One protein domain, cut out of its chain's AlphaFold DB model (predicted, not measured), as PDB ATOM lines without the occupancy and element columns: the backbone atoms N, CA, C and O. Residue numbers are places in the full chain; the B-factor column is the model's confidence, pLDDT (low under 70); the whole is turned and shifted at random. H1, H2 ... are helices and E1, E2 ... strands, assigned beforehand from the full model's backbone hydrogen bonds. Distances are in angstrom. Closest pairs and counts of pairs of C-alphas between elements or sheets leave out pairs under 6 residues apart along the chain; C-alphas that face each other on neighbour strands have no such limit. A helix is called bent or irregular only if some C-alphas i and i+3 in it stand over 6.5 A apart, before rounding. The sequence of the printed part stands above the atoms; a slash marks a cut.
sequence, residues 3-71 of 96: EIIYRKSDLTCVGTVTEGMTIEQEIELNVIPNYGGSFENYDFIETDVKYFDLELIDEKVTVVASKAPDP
ATOM      1  N   GLU A   3      99.869  61.214  71.608       87.00
ATOM      2  CA  GLU A   3      98.671  60.492  71.202       87.00
ATOM      3  C   GLU A   3      97.484  61.449  71.300       87.00
ATOM      4  O   GLU A   3      97.212  62.032  72.355       87.00
ATOM      5  N   ILE A   4      96.809  61.662  70.177       89.19
ATOM      6  CA  ILE A   4      95.636  62.524  70.083       89.19
ATOM      7  C   ILE A   4      94.410  61.644  69.929       89.19
ATOM      8  O   ILE A   4      94.394  60.738  69.096       89.19
ATOM      9  N   ILE A   5      93.378  61.946  70.710       89.88
ATOM     10  CA  ILE A   5      92.085  61.277  70.640       89.88
ATOM     11  C   ILE A   5      91.168  62.104  69.749       89.88
ATOM     12  O   ILE A   5      90.996  63.311  69.962       89.88
ATOM     13  N   TYR A   6      90.546  61.445  68.780       90.62
ATOM     14  CA  TYR A   6      89.584  62.058  67.880       90.62
ATOM     15  C   TYR A   6      88.275  61.274  67.854       90.62
ATOM     16  O   TYR A   6      88.215  60.079  68.157       90.62
ATOM     17  N   ARG A   7      87.191  61.959  67.494       89.56
ATOM     18  CA  ARG A   7      85.884  61.330  67.321       89.56
ATOM     19  C   ARG A   7      85.750  60.813  65.891       89.56
ATOM     20  O   ARG A   7      85.890  61.565  64.932       89.56
ATOM     21  N   LYS A   8      85.408  59.533  65.730       88.88
ATOM     22  CA  LYS A   8      85.325  58.872  64.414       88.88
ATOM     23  C   LYS A   8      84.272  59.477  63.480       88.88
ATOM     24  O   LYS A   8      84.416  59.390  62.268       88.88
ATOM     25  N   SER A   9      83.200  60.058  64.028       86.56
ATOM     26  CA  SER A   9      82.069  60.562  63.236       86.56
ATOM     27  C   SER A   9      82.367  61.846  62.466       86.56
ATOM     28  O   SER A   9      81.802  62.051  61.399       86.56
ATOM     29  N   ASP A  10      83.189  62.725  63.037       85.44
ATOM     30  CA  ASP A  10      83.457  64.069  62.512       85.44
ATOM     31  C   ASP A  10      84.961  64.372  62.406       85.44
ATOM     32  O   ASP A  10      85.327  65.473  62.009       85.44
ATOM     33  N   LEU A  11      85.821  63.402  62.745       86.81
ATOM     34  CA  LEU A  11      87.279  63.524  62.774       86.81
ATOM     35  C   LEU A  11      87.776  64.705  63.619       86.81
ATOM     36  O   LEU A  11      88.862  65.232  63.394       86.81
ATOM     37  N   THR A  12      86.997  65.120  64.621       85.25
ATOM     38  CA  THR A  12      87.375  66.232  65.494       85.25
ATOM     39  C   THR A  12      88.281  65.736  66.611       85.25
ATOM     40  O   THR A  12      87.957  64.767  67.302       85.25
ATOM     41  N   CYS A  13      89.400  66.426  66.827       86.56
ATOM     42  CA  CYS A  13      90.274  66.204  67.974       86.56
ATOM     43  C   CYS A  13      89.576  66.657  69.262       86.56
ATOM     44  O   CYS A  13      89.170  67.812  69.383       86.56
ATOM     45  N   VAL A  14      89.456  65.753  70.232       88.19
ATOM     46  CA  VAL A  14      88.703  65.981  71.480       88.19
ATOM     47  C   VAL A  14      89.551  65.815  72.739       88.19
ATOM     48  O   VAL A  14      89.144  66.278  73.802       88.19
ATOM     49  N   GLY A  15      90.730  65.197  72.635       85.94
ATOM     50  CA  GLY A  15      91.615  64.967  73.775       85.94
ATOM     51  C   GLY A  15      93.066  64.724  73.372       85.94
ATOM     52  O   GLY A  15      93.385  64.505  72.204       85.94
ATOM     53  N   THR A  16      93.968  64.779  74.346       87.94
ATOM     54  CA  THR A  16      95.393  64.466  74.176       87.94
ATOM     55  C   THR A  16      95.843  63.653  75.374       87.94
ATOM     56  O   THR A  16      95.638  64.073  76.510       87.94
ATOM     57  N   VAL A  17      96.471  62.509  75.128       87.19
ATOM     58  CA  VAL A  17      96.935  61.631  76.203       87.19
ATOM     59  C   VAL A  17      98.105  62.291  76.921       87.19
ATOM     60  O   VAL A  17      99.091  62.710  76.304       87.19
ATOM     61  N   THR A  18      97.980  62.402  78.242       81.50
ATOM     62  CA  THR A  18      99.021  62.964  79.105       81.50
ATOM     63  C   THR A  18      99.981  61.864  79.556       81.50
ATOM     64  O   THR A  18      99.601  60.706  79.711       81.50
ATOM     65  N   GLU A  19     101.246  62.222  79.774       80.62
ATOM     66  CA  GLU A  19     102.296  61.278  80.159       80.62
ATOM     67  C   GLU A  19     101.934  60.553  81.473       80.62
ATOM     68  O   GLU A  19     101.754  61.184  82.515       80.62
ATOM     69  N   GLY A  20     101.802  59.223  81.414       82.12
ATOM     70  CA  GLY A  20     101.440  58.376  82.559       82.12
ATOM     71  C   GLY A  20      99.964  57.966  82.659       82.12
ATOM     72  O   GLY A  20      99.616  57.270  83.613       82.12
ATOM     73  N   MET A  21      99.114  58.346  81.701       85.06
ATOM     74  CA  MET A  21      97.712  57.911  81.610       85.06
ATOM     75  C   MET A  21      97.494  57.008  80.387       85.06
ATOM     76  O   MET A  21      98.177  57.171  79.378       85.06
ATOM     77  N   THR A  22      96.562  56.050  80.464       88.69
ATOM     78  CA  THR A  22      96.168  55.261  79.281       88.69
ATOM     79  C   THR A  22      95.125  55.996  78.441       88.69
ATOM     80  O   THR A  22      94.384  56.842  78.942       88.69
ATOM     81  N   ILE A  23      95.030  55.639  77.158       87.12
ATOM     82  CA  ILE A  23      94.028  56.197  76.239       87.12
ATOM     83  C   ILE A  23      92.610  55.954  76.767       87.12
ATOM     84  O   ILE A  23      91.779  56.858  76.717       87.12
ATOM     85  N   GLU A  24      92.326  54.763  77.308       87.75
ATOM     86  CA  GLU A  24      90.992  54.469  77.843       87.75
ATOM     87  C   GLU A  24      90.653  55.367  79.032       87.75
ATOM     88  O   GLU A  24      89.551  55.904  79.097       87.75
ATOM     89  N   GLN A  25      91.612  55.593  79.932       88.62
ATOM     90  CA  GLN A  25      91.422  56.471  81.085       88.62
ATOM     91  C   GLN A  25      91.169  57.920  80.668       88.62
ATOM     92  O   GLN A  25      90.273  58.561  81.212       88.62
ATOM     93  N   GLU A  26      91.919  58.430  79.690       88.88
ATOM     94  CA  GLU A  26      91.713  59.781  79.161       88.88
ATOM     95  C   GLU A  26      90.325  59.907  78.509       88.88
ATOM     96  O   GLU A  26      89.603  60.881  78.739       88.88
ATOM     97  N   ILE A  27      89.900  58.888  77.754       88.75
ATOM     98  CA  ILE A  27      88.574  58.871  77.131       88.75
ATOM     99  C   ILE A  27      87.463  58.856  78.185       88.75
ATOM    100  O   ILE A  27      86.526  59.648  78.094       88.75
ATOM    101  N   GLU A  28      87.555  57.994  79.192       89.75
ATOM    102  CA  GLU A  28      86.522  57.860  80.223       89.75
ATOM    103  C   GLU A  28      86.429  59.076  81.149       89.75
ATOM    104  O   GLU A  28      85.327  59.468  81.535       89.75
ATOM    105  N   LEU A  29      87.565  59.680  81.504       88.75
ATOM    106  CA  LEU A  29      87.619  60.754  82.497       88.75
ATOM    107  C   LEU A  29      87.458  62.145  81.883       88.75
ATOM    108  O   LEU A  29      86.856  63.012  82.516       88.75
ATOM    109  N   ASN A  30      87.967  62.363  80.666       87.25
ATOM    110  CA  ASN A  30      88.024  63.689  80.050       87.25
ATOM    111  C   ASN A  30      87.200  63.794  78.761       87.25
ATOM    112  O   ASN A  30      86.590  64.836  78.522       87.25
ATOM    113  N   VAL A  31      87.117  62.747  77.935       88.50
ATOM    114  CA  VAL A  31      86.410  62.841  76.643       88.50
ATOM    115  C   VAL A  31      84.910  62.585  76.791       88.50
ATOM    116  O   VAL A  31      84.106  63.465  76.496       88.50
ATOM    117  N   ILE A  32      84.502  61.411  77.276       89.12
ATOM    118  CA  ILE A  32      83.089  61.008  77.385       89.12
ATOM    119  C   ILE A  32      82.261  61.998  78.226       89.12
ATOM    120  O   ILE A  32      81.166  62.353  77.786       89.12
ATOM    121  N   PRO A  33      82.736  62.514  79.378       89.56
ATOM    122  CA  PRO A  33      81.951  63.459  80.175       89.56
ATOM    123  C   PRO A  33      81.687  64.796  79.470       89.56
ATOM    124  O   PRO A  33      80.657  65.419  79.719       89.56
ATOM    125  N   ASN A  34      82.588  65.227  78.580       87.94
ATOM    126  CA  ASN A  34      82.490  66.510  77.876       87.94
ATOM    127  C   ASN A  34      81.841  66.389  76.488       87.94
ATOM    128  O   ASN A  34      81.161  67.309  76.038       87.94
ATOM    129  N   TYR A  35      82.030  65.254  75.811       87.94
ATOM    130  CA  TYR A  35      81.652  65.043  74.412       87.94
ATOM    131  C   TYR A  35      80.605  63.929  74.212       87.94
ATOM    132  O   TYR A  35      80.077  63.785  73.109       87.94
ATOM    133  N   GLY A  36      80.259  63.166  75.253       86.62
ATOM    134  CA  GLY A  36      79.260  62.090  75.223       86.62
ATOM    135  C   GLY A  36      79.716  60.816  74.498       86.62
ATOM    136  O   GLY A  36      80.879  60.667  74.141       86.62
ATOM    137  N   GLY A  37      78.794  59.881  74.255       86.94
ATOM    138  CA  GLY A  37      79.068  58.632  73.523       86.94
ATOM    139  C   GLY A  37      79.700  57.519  74.368       86.94
ATOM    140  O   GLY A  37      79.647  57.552  75.596       86.94
ATOM    141  N   SER A  38      80.254  56.508  73.698       88.94
ATOM    142  CA  SER A  38      81.009  55.407  74.305       88.94
ATOM    143  C   SER A  38      82.436  55.361  73.754       88.94
ATOM    144  O   SER A  38      82.759  56.046  72.784       88.94
ATOM    145  N   PHE A  39      83.296  54.534  74.352       85.94
ATOM    146  CA  PHE A  39      84.680  54.341  73.905       85.94
ATOM    147  C   PHE A  39      84.792  54.002  72.405       85.94
ATOM    148  O   PHE A  39      85.695  54.477  71.727       85.94
ATOM    149  N   GLU A  40      83.830  53.260  71.845       88.88
ATOM    150  CA  GLU A  40      83.849  52.841  70.436       88.88
ATOM    151  C   GLU A  40      83.712  54.004  69.439       88.88
ATOM    152  O   GLU A  40      84.173  53.895  68.298       88.88
ATOM    153  N   ASN A  41      83.113  55.125  69.863       87.69
ATOM    154  CA  ASN A  41      82.951  56.331  69.047       87.69
ATOM    155  C   ASN A  41      84.270  57.084  68.811       87.69
ATOM    156  O   ASN A  41      84.311  57.990  67.970       87.69
ATOM    157  N   TYR A  42      85.320  56.727  69.547       89.75
ATOM    158  CA  TYR A  42      86.604  57.409  69.558       89.75
ATOM    159  C   TYR A  42      87.712  56.496  69.038       89.75
ATOM    160  O   TYR A  42      87.621  55.268  69.102       89.75
ATOM    161  N   ASP A  43      88.740  57.110  68.464       90.19
ATOM    162  CA  ASP A  43      89.995  56.456  68.108       90.19
ATOM    163  C   ASP A  43      91.162  57.395  68.419       90.19
ATOM    164  O   ASP A  43      90.963  58.552  68.806       90.19
ATOM    165  N   PHE A  44      92.381  56.904  68.233       89.12
ATOM    166  CA  PHE A  44      93.580  57.681  68.491       89.12
ATOM    167  C   PHE A  44      94.590  57.595  67.354       89.12
ATOM    168  O   PHE A  44      94.603  56.670  66.544       89.12
ATOM    169  N   ILE A  45      95.442  58.609  67.301       87.50
ATOM    170  CA  ILE A  45      96.578  58.686  66.391       87.50
ATOM    171  C   ILE A  45      97.806  59.164  67.152       87.50
ATOM    172  O   ILE A  45      97.716  60.024  68.028       87.50
ATOM    173  N   GLU A  46      98.968  58.643  66.781       86.50
ATOM    174  CA  GLU A  46     100.249  59.122  67.281       86.50
ATOM    175  C   GLU A  46     100.863  60.081  66.257       86.50
ATOM    176  O   GLU A  46     101.021  59.743  65.084       86.50
ATOM    177  N   THR A  47     101.185  61.302  66.685       83.06
ATOM    178  CA  THR A  47     101.787  62.319  65.817       83.06
ATOM    179  C   THR A  47     102.783  63.194  66.579       83.06
ATOM    180  O   THR A  47     102.700  63.392  67.797       83.06
ATOM    181  N   ASP A  48     103.775  63.712  65.863       82.19
ATOM    182  CA  ASP A  48     104.731  64.721  66.323       82.19
ATOM    183  C   ASP A  48     104.391  66.136  65.813       82.19
ATOM    184  O   ASP A  48     104.996  67.122  66.248       82.19
ATOM    185  N   VAL A  49     103.388  66.259  64.941       78.25
ATOM    186  CA  VAL A  49     102.989  67.513  64.302       78.25
ATOM    187  C   VAL A  49     102.133  68.362  65.254       78.25
ATOM    188  O   VAL A  49     101.163  67.890  65.841       78.25
ATOM    189  N   LYS A  50     102.479  69.649  65.407       68.88
ATOM    190  CA  LYS A  50     101.759  70.601  66.283       68.88
ATOM    191  C   LYS A  50     100.475  71.182  65.677       68.88
ATOM    192  O   LYS A  50      99.645  71.666  66.438       68.88
ATOM    193  N   TYR A  51     100.328  71.138  64.353       72.12
ATOM    194  CA  TYR A  51      99.158  71.618  63.615       72.12
ATOM    195  C   TYR A  51      98.825  70.619  62.518       72.12
ATOM    196  O   TYR A  51      99.604  70.425  61.581       72.12
ATOM    197  N   PHE A  52      97.704  69.936  62.670       78.94
ATOM    198  CA  PHE A  52      97.268  68.939  61.717       78.94
ATOM    199  C   PHE A  52      95.754  68.941  61.624       78.94
ATOM    200  O   PHE A  52      95.068  69.234  62.602       78.94
ATOM    201  N   ASP A  53      95.286  68.560  60.448       79.94
ATOM    202  CA  ASP A  53      93.902  68.221  60.191       79.94
ATOM    203  C   ASP A  53      93.804  66.709  59.988       79.94
ATOM    204  O   ASP A  53      94.775  66.038  59.609       79.94
ATOM    205  N   LEU A  54      92.628  66.165  60.284       84.75
ATOM    206  CA  LEU A  54      92.322  64.763  60.053       84.75
ATOM    207  C   LEU A  54      91.457  64.641  58.810       84.75
ATOM    208  O   LEU A  54      90.366  65.201  58.743       84.75
ATOM    209  N   GLU A  55      91.940  63.866  57.845       82.94
ATOM    210  CA  GLU A  55      91.204  63.563  56.623       82.94
ATOM    211  C   GLU A  55      91.010  62.056  56.473       82.94
ATOM    212  O   GLU A  55      91.888  61.252  56.799       82.94
ATOM    213  N   LEU A  56      89.845  61.663  55.957       83.88
ATOM    214  CA  LEU A  56      89.580  60.285  55.557       83.88
ATOM    215  C   LEU A  56      90.036  60.101  54.106       83.88
ATOM    216  O   LEU A  56      89.364  60.556  53.182       83.88
ATOM    217  N   ILE A  57      91.162  59.417  53.911       81.06
ATOM    218  CA  ILE A  57      91.731  59.120  52.592       81.06
ATOM    219  C   ILE A  57      91.801  57.601  52.448       81.06
ATOM    220  O   ILE A  57      92.408  56.932  53.281       81.06
ATOM    221  N   ASP A  58      91.166  57.045  51.414       79.81
ATOM    222  CA  ASP A  58      91.166  55.599  51.132       79.81
ATOM    223  C   ASP A  58      90.794  54.728  52.354       79.81
ATOM    224  O   ASP A  58      91.493  53.775  52.698       79.81
ATOM    225  N   GLU A  59      89.704  55.092  53.043       78.81
ATOM    226  CA  GLU A  59      89.202  54.428  54.266       78.81
ATOM    227  C   GLU A  59      90.166  54.470  55.468       78.81
ATOM    228  O   GLU A  59      89.948  53.790  56.473       78.81
ATOM    229  N   LYS A  60      91.217  55.293  55.406       77.75
ATOM    230  CA  LYS A  60      92.171  55.501  56.496       77.75
ATOM    231  C   LYS A  60      92.147  56.943  56.969       77.75
ATOM    232  O   LYS A  60      92.198  57.880  56.176       77.75
ATOM    233  N   VAL A  61      92.118  57.114  58.287       80.38
ATOM    234  CA  VAL A  61      92.301  58.428  58.902       80.38
ATOM    235  C   VAL A  61      93.773  58.798  58.782       80.38
ATOM    236  O   VAL A  61      94.643  58.105  59.309       80.38
ATOM    237  N   THR A  62      94.043  59.864  58.037       77.44
ATOM    238  CA  THR A  62      95.391  60.351  57.756       77.44
ATOM    239  C   THR A  62      95.576  61.722  58.386       77.44
ATOM    240  O   THR A  62      94.701  62.584  58.314       77.44
ATOM    241  N   VAL A  63      96.738  61.916  59.006       78.81
ATOM    242  CA  VAL A  63      97.173  63.205  59.541       78.81
ATOM    243  C   VAL A  63      97.725  64.033  58.392       78.81
ATOM    244  O   VAL A  63      98.746  63.673  57.801       78.81
ATOM    245  N   VAL A  64      97.075  65.147  58.084       78.00
ATOM    246  CA  VAL A  64      97.558  66.107  57.093       78.00
ATOM    247  C   VAL A  64      98.111  67.303  57.849       78.00
ATOM    248  O   VAL A  64      97.420  67.896  58.673       78.00
ATOM    249  N   ALA A  65      99.380  67.650  57.619       68.69
ATOM    250  CA  ALA A  65      99.965  68.837  58.232       68.69
ATOM    251  C   ALA A  65      99.191  70.069  57.747       68.69
ATOM    252  O   ALA A  65      99.252  70.414  56.564       68.69
ATOM    253  N   SER A  66      98.465  70.716  58.655       67.00
ATOM    254  CA  SER A  66      97.756  71.939  58.315       67.00
ATOM    255  C   SER A  66      98.715  73.113  58.430       67.00
ATOM    256  O   SER A  66      99.679  73.116  59.208       67.00
ATOM    257  N   LYS A  67      98.500  74.114  57.579       60.41
ATOM    258  CA  LYS A  67      99.251  75.361  57.670       60.41
ATOM    259  C   LYS A  67      98.923  75.974  59.030       60.41
ATOM    260  O   LYS A  67      97.749  76.087  59.372       60.41
ATOM    261  N   ALA A  68      99.950  76.364  59.790       62.28
ATOM    262  CA  ALA A  68      99.738  77.101  61.032       62.28
ATOM    263  C   ALA A  68      98.768  78.267  60.758       62.28
ATOM    264  O   ALA A  68      98.904  78.894  59.700       62.28
ATOM    265  N   PRO A  69      97.797  78.532  61.651       63.62
ATOM    266  CA  PRO A  69      96.883  79.648  61.467       63.62
ATOM    267  C   PRO A  69      97.697  80.921  61.233       63.62
ATOM    268  O   PRO A  69      98.755  81.096  61.851       63.62
ATOM    269  N   ASP A  70      97.231  81.773  60.316       70.25
ATOM    270  CA  ASP A  70      97.899  83.042  60.049       70.25
ATOM    271  C   ASP A  70      98.101  83.781  61.382       70.25
ATOM    272  O   ASP A  70      97.205  83.757  62.237       70.25
ATOM    273  N   PRO A  71      99.283  84.384  61.609       71.25
ATOM    274  CA  PRO A  71      99.530  85.107  62.843       71.25
ATOM    275  C   PRO A  71      98.422  86.139  63.022       71.25
ATOM    276  O   PRO A  71      98.096  86.877  62.088       71.25
TER     277      PRO A  71
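AT A GLANCE: This is residues 3 to 71 of the 96 residues of an uncharacterized protein of Desulfosporosinus youngiae DSM 17734 (UniProt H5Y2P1). A small, strongly twisted sheet of three strands, E2, E1 and E3, stands in the middle, with the single named helix H1 packed over one face and the two-stranded hairpin of E4 and E5 loosely over the other. The last residues, 66 to 71, run on from E5 as a tail away from the body. The printed part has 69 residues, with five named strands and one named helix in the order E1, E2, H1, E3, E4, E5; both sheets, E2 - E1 - E3 and E4 - E5, are antiparallel. The class is mixed, helices and strands. The whole is compact, with a radius of gyration of the C-alphas of 12.5 A and spans of 32 by 27 by 19 A.

IN THESE COORDINATES: E1, residues 3 to 7, begins at C-alpha 3 at (98.671, 60.492, 71.202) and is 13.4 A long. E2 is residues 12 to 16, 11.9 A. H1, residues 23 to 35, is 15.3 A long and starts at C-alpha 23 at (94.028, 56.197, 76.239); it is irregular, but only just, with C-alphas 29 and 32 6.8 A apart. E3 is residues 42 to 47, 16.4 A, and E4 is residues 52 to 57, 14.5 A. E5, residues 60 to 65, is 15.5 A long and ends at C-alpha 65 at (99.965, 68.837, 58.232).

HOW THE PARTS SIT: E1 is the inner strand of its sheet, and E2 and E3 are its edge strands. E1 and E2 form a hairpin, with N 5 and O 15 3.0 A apart, within hydrogen-bond range. E1 and E3 are antiparallel at 146 degrees, with N 4 and O 45 at 2.9 A. H1 is on this sheet, in two layers, a helix on one face of a sheet, at a height over the sheet of 8.4 A. It lies over E2 and E1 and runs slantwise to the strands, at 40 degrees to E1 on the local plane. The closest C-alphas of H1 and E2 are those of Val 31 and Gly 15, 6.3 A apart. E2, H1 and E3 make a split strand-helix-strand unit, two strands running the same way with E1 between them, and its crossover is right-handed. In H1, 6 of 9 O i to N i+4 pairs are within hydrogen-bond range. The hairpin E4 and E5 has N 62 and O 55 at 2.8 A. The closest C-alphas of E2 and E4 are those of Thr 12 and Leu 54, 7.5 A apart. Those of E3 and E5 are Thr 47 and Val 63, 7.8 A apart. H1 is apart from E4 and E5.

THE WHOLE: The two C-alphas farthest apart are those of Ser 38 and Pro 71, at 36.8 A. The printed part has no cut and no long link. The mean pLDDT of the printed part is 83.2, and residue 50 and residues 65 to 69 are under 70.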